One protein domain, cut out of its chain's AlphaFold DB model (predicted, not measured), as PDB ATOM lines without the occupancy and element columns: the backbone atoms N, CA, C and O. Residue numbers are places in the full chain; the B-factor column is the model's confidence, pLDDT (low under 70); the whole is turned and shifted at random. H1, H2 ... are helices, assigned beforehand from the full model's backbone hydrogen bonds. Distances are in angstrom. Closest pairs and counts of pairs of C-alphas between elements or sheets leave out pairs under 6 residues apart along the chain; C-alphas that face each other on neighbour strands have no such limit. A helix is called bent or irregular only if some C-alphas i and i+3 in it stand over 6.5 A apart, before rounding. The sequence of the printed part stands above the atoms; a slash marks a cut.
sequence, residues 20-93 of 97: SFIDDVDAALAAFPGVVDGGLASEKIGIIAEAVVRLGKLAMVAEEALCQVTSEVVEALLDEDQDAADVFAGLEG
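Overview. This is residues 20 to 93 of the 97 residues of an uncharacterized protein of Leucobacter chromiiresistens (UniProt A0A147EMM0). One very long helix, H3, makes the length of a rod; the short helices H1 and H2 come before it in the chain, and H1 lies side by side with residues 53 to 64 of H3, the two helices running opposite ways. At the far end of H3 the short helix H4 turns off sideways and makes a corner, and its residues 88 to 93 stick out. The printed part has 74 residues, with four named helices in the order H1, H2, H3, H4 and no named strand; the class is all helix. It is extended, with a radius of gyration of the C-alphas of 21.1 A, and spans 65 by 25 by 10 A.

Arrangement. Begin with H3, residues 39 to 79, which has a kink of 28 degrees near residue 46. Look next at H1, residues 20 to 30: it touches H3, with residues 53 to 64 of H3 alone, and the closest C-alphas are those of Leu 29 and Val 53, 5.7 A apart. The two run opposite ways at a shallow tilt of 19 degrees. H2, residues 32 to 35, touches H3 with residues 49 to 53 of H3 alone; the closest C-alphas, of Phe 32 and Ala 49, are 7.0 A apart. H1 and H2 meet only through their link. At the other end find H4, residues 84 to 93, close to H3 but not clearly touching: the closest C-alphas, of Leu 77 and Ala 84, are 5.9 A apart, and the lines are about perpendicular at 78 degrees. H4 is apart from H1 and from H2. Every O i to N i+4 pair is within hydrogen-bond range in H1, 34 of 37 are in H3 and 5 of 6 in H4, while H2 is too short for such a pair.

Along the chain. Find C-alpha 39 at (139.846, 143.527, 161.872); from there H3 runs 58.7 A to C-alpha 79 at (155.253, 189.124, 195.457). H3 is only just irregular, with C-alphas 41 and 44 lying 6.6 A apart, and its line is a rough one. H1 starts at C-alpha 20, at (158.545, 168.961, 178.224), and measures 15.3 A. H2 measures 6.1 A from C-alpha 32 to C-alpha 35, and is neither bent nor irregular, but only just. H4 measures 14.9 A and ends at C-alpha 93, at (150.178, 177.999, 215.524).

Size, cuts and confidence. The two C-alphas farthest apart, of Leu 40 and Gln 82, are 65.7 A apart. The printed part has no cut, and the links H1 to H2, H2 to H3 and H3 to H4 are tight. Residues 65 to 75 of H3 and residues 78 to 83 also stand free. The mean pLDDT of the printed part is 72.2; look for values under 70 at residues 32 to 45 and 77 to 93.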
ATOM      1  N   SER A  20     157.919 169.768 179.283       87.00
ATOM      2  CA  SER A  20     158.545 168.961 178.224       87.00
ATOM      3  C   SER A  20     158.169 167.479 178.314       87.00
ATOM      4  O   SER A  20     157.979 166.836 177.288       87.00
ATOM      5  N   PHE A  21     158.052 166.924 179.524       84.69
ATOM      6  CA  PHE A  21     157.604 165.545 179.705       84.69
ATOM      7  C   PHE A  21     156.126 165.365 179.325       84.69
ATOM      8  O   PHE A  21     155.769 164.353 178.725       84.69
ATOM      9  N   ILE A  22     155.271 166.343 179.637       85.75
ATOM     10  CA  ILE A  22     153.863 166.352 179.213       85.75
ATOM     11  C   ILE A  22     153.770 166.350 177.678       85.75
ATOM     12  O   ILE A  22     153.015 165.547 177.129       85.75
ATOM     13  N   ASP A  23     154.579 167.163 176.994       86.62
ATOM     14  CA  ASP A  23     154.637 167.212 175.526       86.62
ATOM     15  C   ASP A  23     155.083 165.869 174.918       86.62
ATOM     16  O   ASP A  23     154.485 165.383 173.952       86.62
ATOM     17  N   ASP A  24     156.099 165.227 175.506       86.50
ATOM     18  CA  ASP A  24     156.570 163.905 175.076       86.50
ATOM     19  C   ASP A  24     155.473 162.835 175.225       86.50
ATOM     20  O   ASP A  24     155.300 161.971 174.355       86.50
ATOM     21  N   VAL A  25     154.704 162.894 176.319       83.50
ATOM     22  CA  VAL A  25     153.562 162.003 176.551       83.50
ATOM     23  C   VAL A  25     152.448 162.275 175.538       83.50
ATOM     24  O   VAL A  25     151.908 161.310 174.991       83.50
ATOM     25  N   ASP A  26     152.136 163.535 175.216       86.19
ATOM     26  CA  ASP A  26     151.139 163.863 174.185       86.19
ATOM     27  C   ASP A  26     151.524 163.275 172.828       86.19
ATOM     28  O   ASP A  26     150.725 162.600 172.175       86.19
ATOM     29  N   ALA A  27     152.786 163.463 172.431       85.44
ATOM     30  CA  ALA A  27     153.312 162.945 171.177       85.44
ATOM     31  C   ALA A  27     153.220 161.411 171.116       85.44
ATOM     32  O   ALA A  27     152.821 160.844 170.091       85.44
ATOM     33  N   ALA A  28     153.527 160.725 172.222       81.75
ATOM     34  CA  ALA A  28     153.393 159.276 172.322       81.75
ATOM     35  C   ALA A  28     151.926 158.814 172.219       81.75
ATOM     36  O   ALA A  28     151.631 157.831 171.532       81.75
ATOM     37  N   LEU A  29     150.992 159.528 172.854       81.38
ATOM     38  CA  LEU A  29     149.558 159.229 172.781       81.38
ATOM     39  C   LEU A  29     148.968 159.528 171.396       81.38
ATOM     40  O   LEU A  29     148.097 158.793 170.930       81.38
ATOM     41  N   ALA A  30     149.451 160.562 170.707       80.25
ATOM     42  CA  ALA A  30     149.033 160.906 169.350       80.25
ATOM     43  C   ALA A  30     149.460 159.855 168.309       80.25
ATOM     44  O   ALA A  30     148.793 159.702 167.285       80.25
ATOM     45  N   ALA A  31     150.528 159.093 168.571       74.56
ATOM     46  CA  ALA A  31     150.999 158.014 167.700       74.56
ATOM     47  C   ALA A  31     150.191 156.703 167.836       74.56
ATOM     48  O   ALA A  31     150.252 155.839 166.959       74.56
ATOM     49  N   PHE A  32     149.412 156.545 168.910       69.38
ATOM     50  CA  PHE A  32     148.668 155.318 169.229       69.38
ATOM     51  C   PHE A  32     147.528 154.939 168.249       69.38
ATOM     52  O   PHE A  32     147.392 153.754 167.933       69.38
ATOM     53  N   PRO A  33     146.710 155.878 167.722       62.59
ATOM     54  CA  PRO A  33     145.570 155.561 166.852       62.59
ATOM     55  C   PRO A  33     145.943 154.905 165.514       62.59
ATOM     56  O   PRO A  33     145.101 154.255 164.901       62.59
ATOM     57  N   GLY A  34     147.191 155.046 165.053       54.47
ATOM     58  CA  GLY A  34     147.642 154.517 163.761       54.47
ATOM     59  C   GLY A  34     147.920 153.008 163.726       54.47
ATOM     60  O   GLY A  34     148.164 152.468 162.653       54.47
ATOM     61  N   VAL A  35     147.904 152.316 164.872       54.56
ATOM     62  CA  VAL A  35     148.379 150.919 164.987       54.56
ATOM     63  C   VAL A  35     147.227 149.898 165.054       54.56
ATOM     64  O   VAL A  35     147.464 148.694 165.007       54.56
ATOM     65  N   VAL A  36     145.967 150.345 165.130       54.41
ATOM     66  CA  VAL A  36     144.813 149.489 165.488       54.41
ATOM     67  C   VAL A  36     143.879 149.172 164.306       54.41
ATOM     68  O   VAL A  36     142.681 148.965 164.488       54.41
ATOM     69  N   ASP A  37     144.411 149.097 163.083       53.81
ATOM     70  CA  ASP A  37     143.660 148.647 161.896       53.81
ATOM     71  C   ASP A  37     143.821 147.126 161.683       53.81
ATOM     72  O   ASP A  37     144.575 146.654 160.832       53.81
ATOM     73  N   GLY A  38     143.181 146.333 162.553       52.28
ATOM     74  CA  GLY A  38     143.400 144.882 162.659       52.28
ATOM     75  C   GLY A  38     142.133 144.012 162.694       52.28
ATOM     76  O   GLY A  38     142.103 143.008 163.401       52.28
ATOM     77  N   GLY A  39     141.054 144.371 161.994       55.09
ATOM     78  CA  GLY A  39     139.846 143.527 161.872       55.09
ATOM     79  C   GLY A  39     139.077 143.239 163.182       55.09
ATOM     80  O   GLY A  39     139.373 143.790 164.235       55.09
ATOM     81  N   LEU A  40     138.065 142.357 163.138       52.28
ATOM     82  CA  LEU A  40     137.115 142.075 164.246       52.28
ATOM     83  C   LEU A  40     137.756 141.648 165.589       52.28
ATOM     84  O   LEU A  40     137.154 141.832 166.643       52.28
ATOM     85  N   ALA A  41     138.977 141.099 165.591       56.25
ATOM     86  CA  ALA A  41     139.723 140.811 166.825       56.25
ATOM     87  C   ALA A  41     140.406 142.065 167.418       56.25
ATOM     88  O   ALA A  41     140.638 142.132 168.626       56.25
ATOM     89  N   SER A  42     140.676 143.070 166.583       59.50
ATOM     90  CA  SER A  42     141.253 144.369 166.943       59.50
ATOM     91  C   SER A  42     140.236 145.346 167.525       59.50
ATOM     92  O   SER A  42     140.637 146.350 168.095       59.50
ATOM     93  N   GLU A  43     138.933 145.069 167.470       62.91
ATOM     94  CA  GLU A  43     137.911 145.969 168.029       62.91
ATOM     95  C   GLU A  43     138.076 146.143 169.552       62.91
ATOM     96  O   GLU A  43     138.066 147.257 170.072       62.91
ATOM     97  N   LYS A  44     138.370 145.051 170.274       67.94
ATOM     98  CA  LYS A  44     138.705 145.103 171.710       67.94
ATOM     99  C   LYS A  44     140.033 145.812 171.980       67.94
ATOM    100  O   LYS A  44     140.170 146.469 173.007       67.94
ATOM    101  N   ILE A  45     140.997 145.684 171.067       69.19
ATOM    102  CA  ILE A  45     142.288 146.379 171.149       69.19
ATOM    103  C   ILE A  45     142.085 147.882 170.912       69.19
ATOM    104  O   ILE A  45     142.689 148.683 171.616       69.19
ATOM    105  N   GLY A  46     141.171 148.262 170.015       70.56
ATOM    106  CA  GLY A  46     140.759 149.644 169.767       70.56
ATOM    107  C   GLY A  46     140.160 150.293 171.003       70.56
ATOM    108  O   GLY A  46     140.593 151.371 171.389       70.56
ATOM    109  N   ILE A  47     139.259 149.590 171.694       75.38
ATOM    110  CA  ILE A  47     138.669 150.066 172.955       75.38
ATOM    111  C   ILE A  47     139.743 150.257 174.040       75.38
ATOM    112  O   ILE A  47     139.719 151.245 174.771       75.38
ATOM    113  N   ILE A  48     140.705 149.332 174.153       78.19
ATOM    114  CA  ILE A  48     141.808 149.452 175.124       78.19
ATOM    115  C   ILE A  48     142.718 150.633 174.764       78.19
ATOM    116  O   ILE A  48     143.062 151.419 175.644       78.19
ATOM    117  N   ALA A  49     143.082 150.784 173.490       74.75
ATOM    118  CA  ALA A  49     143.895 151.895 173.008       74.75
ATOM    119  C   ALA A  49     143.209 153.248 173.257       74.75
ATOM    120  O   ALA A  49     143.838 154.170 173.771       74.75
ATOM    121  N   GLU A  50     141.909 153.352 172.980       79.12
ATOM    122  CA  GLU A  50     141.115 154.549 173.267       79.12
ATOM    123  C   GLU A  50     141.077 154.858 174.770       79.12
ATOM    124  O   GLU A  50     141.263 156.008 175.173       79.12
ATOM    125  N   ALA A  51     140.903 153.840 175.620       81.38
ATOM    126  CA  ALA A  51     140.928 154.008 177.070       81.38
ATOM    127  C   ALA A  51     142.295 154.500 177.575       81.38
ATOM    128  O   ALA A  51     142.343 155.390 178.424       81.38
ATOM    129  N   VAL A  52     143.396 153.971 177.030       81.88
ATOM    130  CA  VAL A  52     144.763 154.419 177.345       81.88
ATOM    131  C   VAL A  52     144.968 155.873 176.924       81.88
ATOM    132  O   VAL A  52     145.409 156.676 177.743       81.88
ATOM    133  N   VAL A  53     144.584 156.240 175.698       84.06
ATOM    134  CA  VAL A  53     144.685 157.625 175.208       84.06
ATOM    135  C   VAL A  53     143.867 158.575 176.075       84.06
ATOM    136  O   VAL A  53     144.347 159.640 176.457       84.06
ATOM    137  N   ARG A  54     142.644 158.188 176.442       84.12
ATOM    138  CA  ARG A  54     141.776 159.000 177.298       84.12
ATOM    139  C   ARG A  54     142.367 159.209 178.693       84.12
ATOM    140  O   ARG A  54     142.349 160.332 179.187       84.12
ATOM    141  N   LEU A  55     142.858 158.147 179.331       86.88
ATOM    142  CA  LEU A  55     143.458 158.234 180.666       86.88
ATOM    143  C   LEU A  55     144.773 159.018 180.644       86.88
ATOM    144  O   LEU A  55     144.994 159.836 181.530       86.88
ATOM    145  N   GLY A  56     145.599 158.826 179.613       84.50
ATOM    146  CA  GLY A  56     146.831 159.586 179.421       84.50
ATOM    147  C   GLY A  56     146.566 161.086 179.282       84.50
ATOM    148  O   GLY A  56     147.168 161.881 179.996       84.50
ATOM    149  N   LYS A  57     145.573 161.475 178.469       86.50
ATOM    150  CA  LYS A  57     145.154 162.881 178.345       86.50
ATOM    151  C   LYS A  57     144.642 163.471 179.659       86.50
ATOM    152  O   LYS A  57     144.934 164.621 179.962       86.50
ATOM    153  N   LEU A  58     143.891 162.702 180.451       88.38
ATOM    154  CA  LEU A  58     143.437 163.152 181.774       88.38
ATOM    155  C   LEU A  58     144.607 163.379 182.736       88.38
ATOM    156  O   LEU A  58     144.597 164.364 183.470       88.38
ATOM    157  N   ALA A  59     145.606 162.493 182.724       83.62
ATOM    158  CA  ALA A  59     146.808 162.654 183.534       83.62
ATOM    159  C   ALA A  59     147.583 163.917 183.132       83.62
ATOM    160  O   ALA A  59     147.934 164.705 183.999       83.62
ATOM    161  N   MET A  60     147.759 164.163 181.831       88.38
ATOM    162  CA  MET A  60     148.426 165.375 181.341       88.38
ATOM    163  C   MET A  60     147.734 166.660 181.805       88.38
ATOM    164  O   MET A  60     148.402 167.566 182.290       88.38
ATOM    165  N   VAL A  61     146.400 166.725 181.723       88.06
ATOM    166  CA  VAL A  61     145.632 167.888 182.203       88.06
ATOM    167  C   VAL A  61     145.853 168.126 183.700       88.06
ATOM    168  O   VAL A  61     145.961 169.271 184.133       88.06
ATOM    169  N   ALA A  62     145.925 167.059 184.500       86.81
ATOM    170  CA  ALA A  62     146.184 167.174 185.932       86.81
ATOM    171  C   ALA A  62     147.613 167.667 186.226       86.81
ATOM    172  O   ALA A  62     147.795 168.532 187.079       86.81
ATOM    173  N   GLU A  63     148.610 167.150 185.506       85.62
ATOM    174  CA  GLU A  63     150.013 167.570 185.637       85.62
ATOM    175  C   GLU A  63     150.216 169.029 185.201       85.62
ATOM    176  O   GLU A  63     150.932 169.788 185.856       85.62
ATOM    177  N   GLU A  64     149.540 169.469 184.139       87.56
ATOM    178  CA  GLU A  64     149.602 170.860 183.689       87.56
ATOM    179  C   GLU A  64     148.950 171.815 184.697       87.56
ATOM    180  O   GLU A  64     149.522 172.857 185.024       87.56
ATOM    181  N   ALA A  65     147.815 171.417 185.282       85.06
ATOM    182  CA  ALA A  65     147.189 172.161 186.372       85.06
ATOM    183  C   ALA A  65     148.103 172.249 187.610       85.06
ATOM    184  O   ALA A  65     148.213 173.312 188.215       85.06
ATOM    185  N   LEU A  66     148.806 171.168 187.966       82.94
ATOM    186  CA  LEU A  66     149.796 171.181 189.049       82.94
ATOM    187  C   LEU A  66     150.956 172.135 188.755       82.94
ATOM    188  O   LEU A  66     151.379 172.876 189.645       82.94
ATOM    189  N   CYS A  67     151.450 172.159 187.515       85.31
ATOM    190  CA  CYS A  67     152.491 173.100 187.107       85.31
ATOM    191  C   CYS A  67     152.023 174.555 187.233       85.31
ATOM    192  O   CYS A  67     152.780 175.402 187.702       85.31
ATOM    193  N   GLN A  68     150.781 174.839 186.835       85.44
ATOM    194  CA  GLN A  68     150.192 176.171 186.949       85.44
ATOM    195  C   GLN A  68     150.054 176.599 188.414       85.44
ATOM    196  O   GLN A  68     150.572 177.647 188.785       85.44
ATOM    197  N   VAL A  69     149.441 175.762 189.260       82.56
ATOM    198  CA  VAL A  69     149.276 176.049 190.697       82.56
ATOM    199  C   VAL A  69     150.631 176.263 191.374       82.56
ATOM    200  O   VAL A  69     150.770 177.144 192.216       82.56
ATOM    201  N   THR A  70     151.652 175.493 190.994       81.94
ATOM    202  CA  THR A  70     153.007 175.658 191.540       81.94
ATOM    203  C   THR A  70     153.617 177.006 191.146       81.94
ATOM    204  O   THR A  70     154.215 177.655 192.000       81.94
ATOM    205  N   SER A  71     153.448 177.443 189.892       83.69
ATOM    206  CA  SER A  71     153.888 178.773 189.435       83.69
ATOM    207  C   SER A  71     153.191 179.879 190.224       83.69
ATOM    208  O   SER A  71     153.860 180.738 190.781       83.69
ATOM    209  N   GLU A  72     151.863 179.799 190.354       82.00
ATOM    210  CA  GLU A  72     151.055 180.794 191.070       82.00
ATOM    211  C   GLU A  72     151.446 180.898 192.552       82.00
ATOM    212  O   GLU A  72     151.521 181.995 193.095       82.00
ATOM    213  N   VAL A  73     151.747 179.772 193.212       79.44
ATOM    214  CA  VAL A  73     152.223 179.772 194.606       79.44
ATOM    215  C   VAL A  73     153.611 180.399 194.725       79.44
ATOM    216  O   VAL A  73     153.855 181.143 195.670       79.44
ATOM    217  N   VAL A  74     154.531 180.108 193.801       79.00
ATOM    218  CA  VAL A  74     155.873 180.711 193.825       79.00
ATOM    219  C   VAL A  74     155.806 182.209 193.556       79.00
ATOM    220  O   VAL A  74     156.446 182.966 194.276       79.00
ATOM    221  N   GLU A  75     155.003 182.637 192.586       78.31
ATOM    222  CA  GLU A  75     154.747 184.052 192.309       78.31
ATOM    223  C   GLU A  75     154.138 184.751 193.530       78.31
ATOM    224  O   GLU A  75     154.669 185.768 193.961       78.31
ATOM    225  N   ALA A  76     153.112 184.169 194.164       73.00
ATOM    226  CA  ALA A  76     152.515 184.727 195.378       73.00
ATOM    227  C   ALA A  76     153.531 184.851 196.526       73.00
ATOM    228  O   ALA A  76     153.591 185.882 197.185       73.00
ATOM    229  N   LEU A  77     154.377 183.837 196.739       66.81
ATOM    230  CA  LEU A  77     155.411 183.869 197.779       66.81
ATOM    231  C   LEU A  77     156.508 184.914 197.521       66.81
ATOM    232  O   LEU A  77     157.122 185.378 198.480       66.81
ATOM    233  N   LEU A  78     156.780 185.250 196.258       67.62
ATOM    234  CA  LEU A  78     157.787 186.242 195.869       67.62
ATOM    235  C   LEU A  78     157.219 187.669 195.828       67.62
ATOM    236  O   LEU A  78     157.932 188.609 196.174       67.62
ATOM    237  N   ASP A  79     155.950 187.833 195.447       64.12
ATOM    238  CA  ASP A  79     155.253 189.124 195.457       64.12
ATOM    239  C   ASP A  79     154.854 189.554 196.885       64.12
ATOM    240  O   ASP A  79     154.831 190.748 197.191       64.12
ATOM    241  N   GLU A  80     154.592 188.603 197.790       53.62
ATOM    242  CA  GLU A  80     154.218 188.838 199.193       53.62
ATOM    243  C   GLU A  80     155.425 188.903 200.157       53.62
ATOM    244  O   GLU A  80     155.352 188.403 201.281       53.62
ATOM    245  N   ASP A  81     156.521 189.585 199.801       58.47
ATOM    246  CA  ASP A  81     157.709 189.782 200.674       58.47
ATOM    247  C   ASP A  81     157.441 190.692 201.918       58.47
ATOM    248  O   ASP A  81     158.337 191.290 202.519       58.47
ATOM    249  N   GLN A  82     156.175 190.785 202.346       52.28
ATOM    250  CA  GLN A  82     155.733 191.207 203.681       52.28
ATOM    251  C   GLN A  82     154.649 190.286 204.283       52.28
ATOM    252  O   GLN A  82     154.676 190.076 205.494       52.28
ATOM    253  N   ASP A  83     153.768 189.678 203.476       55.53
ATOM    254  CA  ASP A  83     152.625 188.873 203.950       55.53
ATOM    255  C   ASP A  83     152.925 187.356 204.035       55.53
ATOM    256  O   ASP A  83     152.357 186.654 204.878       55.53
ATOM    257  N   ALA A  84     153.895 186.838 203.266       53.91
ATOM    258  CA  ALA A  84     154.302 185.428 203.319       53.91
ATOM    259  C   ALA A  84     154.822 185.029 204.716       53.91
ATOM    260  O   ALA A  84     154.578 183.918 205.196       53.91
ATOM    261  N   ALA A  85     155.481 185.955 205.420       53.97
ATOM    262  CA  ALA A  85     155.926 185.757 206.799       53.97
ATOM    263  C   ALA A  85     154.754 185.518 207.777       53.97
ATOM    264  O   ALA A  85     154.876 184.693 208.687       53.97
ATOM    265  N   ASP A  86     153.613 186.176 207.560       53.84
ATOM    266  CA  ASP A  86     152.433 186.085 208.424       53.84
ATOM    267  C   ASP A  86     151.623 184.803 208.167       53.84
ATOM    268  O   ASP A  86     151.120 184.183 209.111       53.84
ATOM    269  N   VAL A  87     151.565 184.330 206.916       58.34
ATOM    270  CA  VAL A  87     150.947 183.034 206.572       58.34
ATOM    271  C   VAL A  87     151.715 181.870 207.212       58.34
ATOM    272  O   VAL A  87     151.103 180.945 207.756       58.34
ATOM    273  N   PHE A  88     153.051 181.929 207.238       53.31
ATOM    274  CA  PHE A  88     153.868 180.916 207.917       53.31
ATOM    275  C   PHE A  88     153.789 181.003 209.448       53.31
ATOM    276  O   PHE A  88     153.716 179.960 210.104       53.31
ATOM    277  N   ALA A  89     153.700 182.205 210.029       57.34
ATOM    278  CA  ALA A  89     153.432 182.372 211.462       57.34
ATOM    279  C   ALA A  89     152.062 181.789 211.870       57.34
ATOM    280  O   ALA A  89     151.918 181.213 212.952       57.34
ATOM    281  N   GLY A  90     151.063 181.867 210.983       54.19
ATOM    282  CA  GLY A  90     149.763 181.216 211.159       54.19
ATOM    283  C   GLY A  90     149.829 179.682 211.145       54.19
ATOM    284  O   GLY A  90     149.088 179.032 211.883       54.19
ATOM    285  N   LEU A  91     150.738 179.091 210.363       53.12
ATOM    286  CA  LEU A  91     150.930 177.636 210.282       53.12
ATOM    287  C   LEU A  91     151.705 177.056 211.480       53.12
ATOM    288  O   LEU A  91     151.390 175.947 211.915       53.12
ATOM    289  N   GLU A  92     152.643 177.801 212.084       51.38
ATOM    290  CA  GLU A  92     153.311 177.391 213.338       51.38
ATOM    291  C   GLU A  92     152.334 177.296 214.529       51.38
ATOM    292  O   GLU A  92     152.525 176.475 215.429       51.38
ATOM    293  N   GLY A  93     151.235 178.059 214.507       51.31
ATOM    294  CA  GLY A  93     150.178 177.999 215.524       51.31
ATOM    295  C   GLY A  93     149.342 176.712 215.515       51.31
ATOM    296  O   GLY A  93     148.760 176.360 216.540       51.31
TER     297      GLY A  93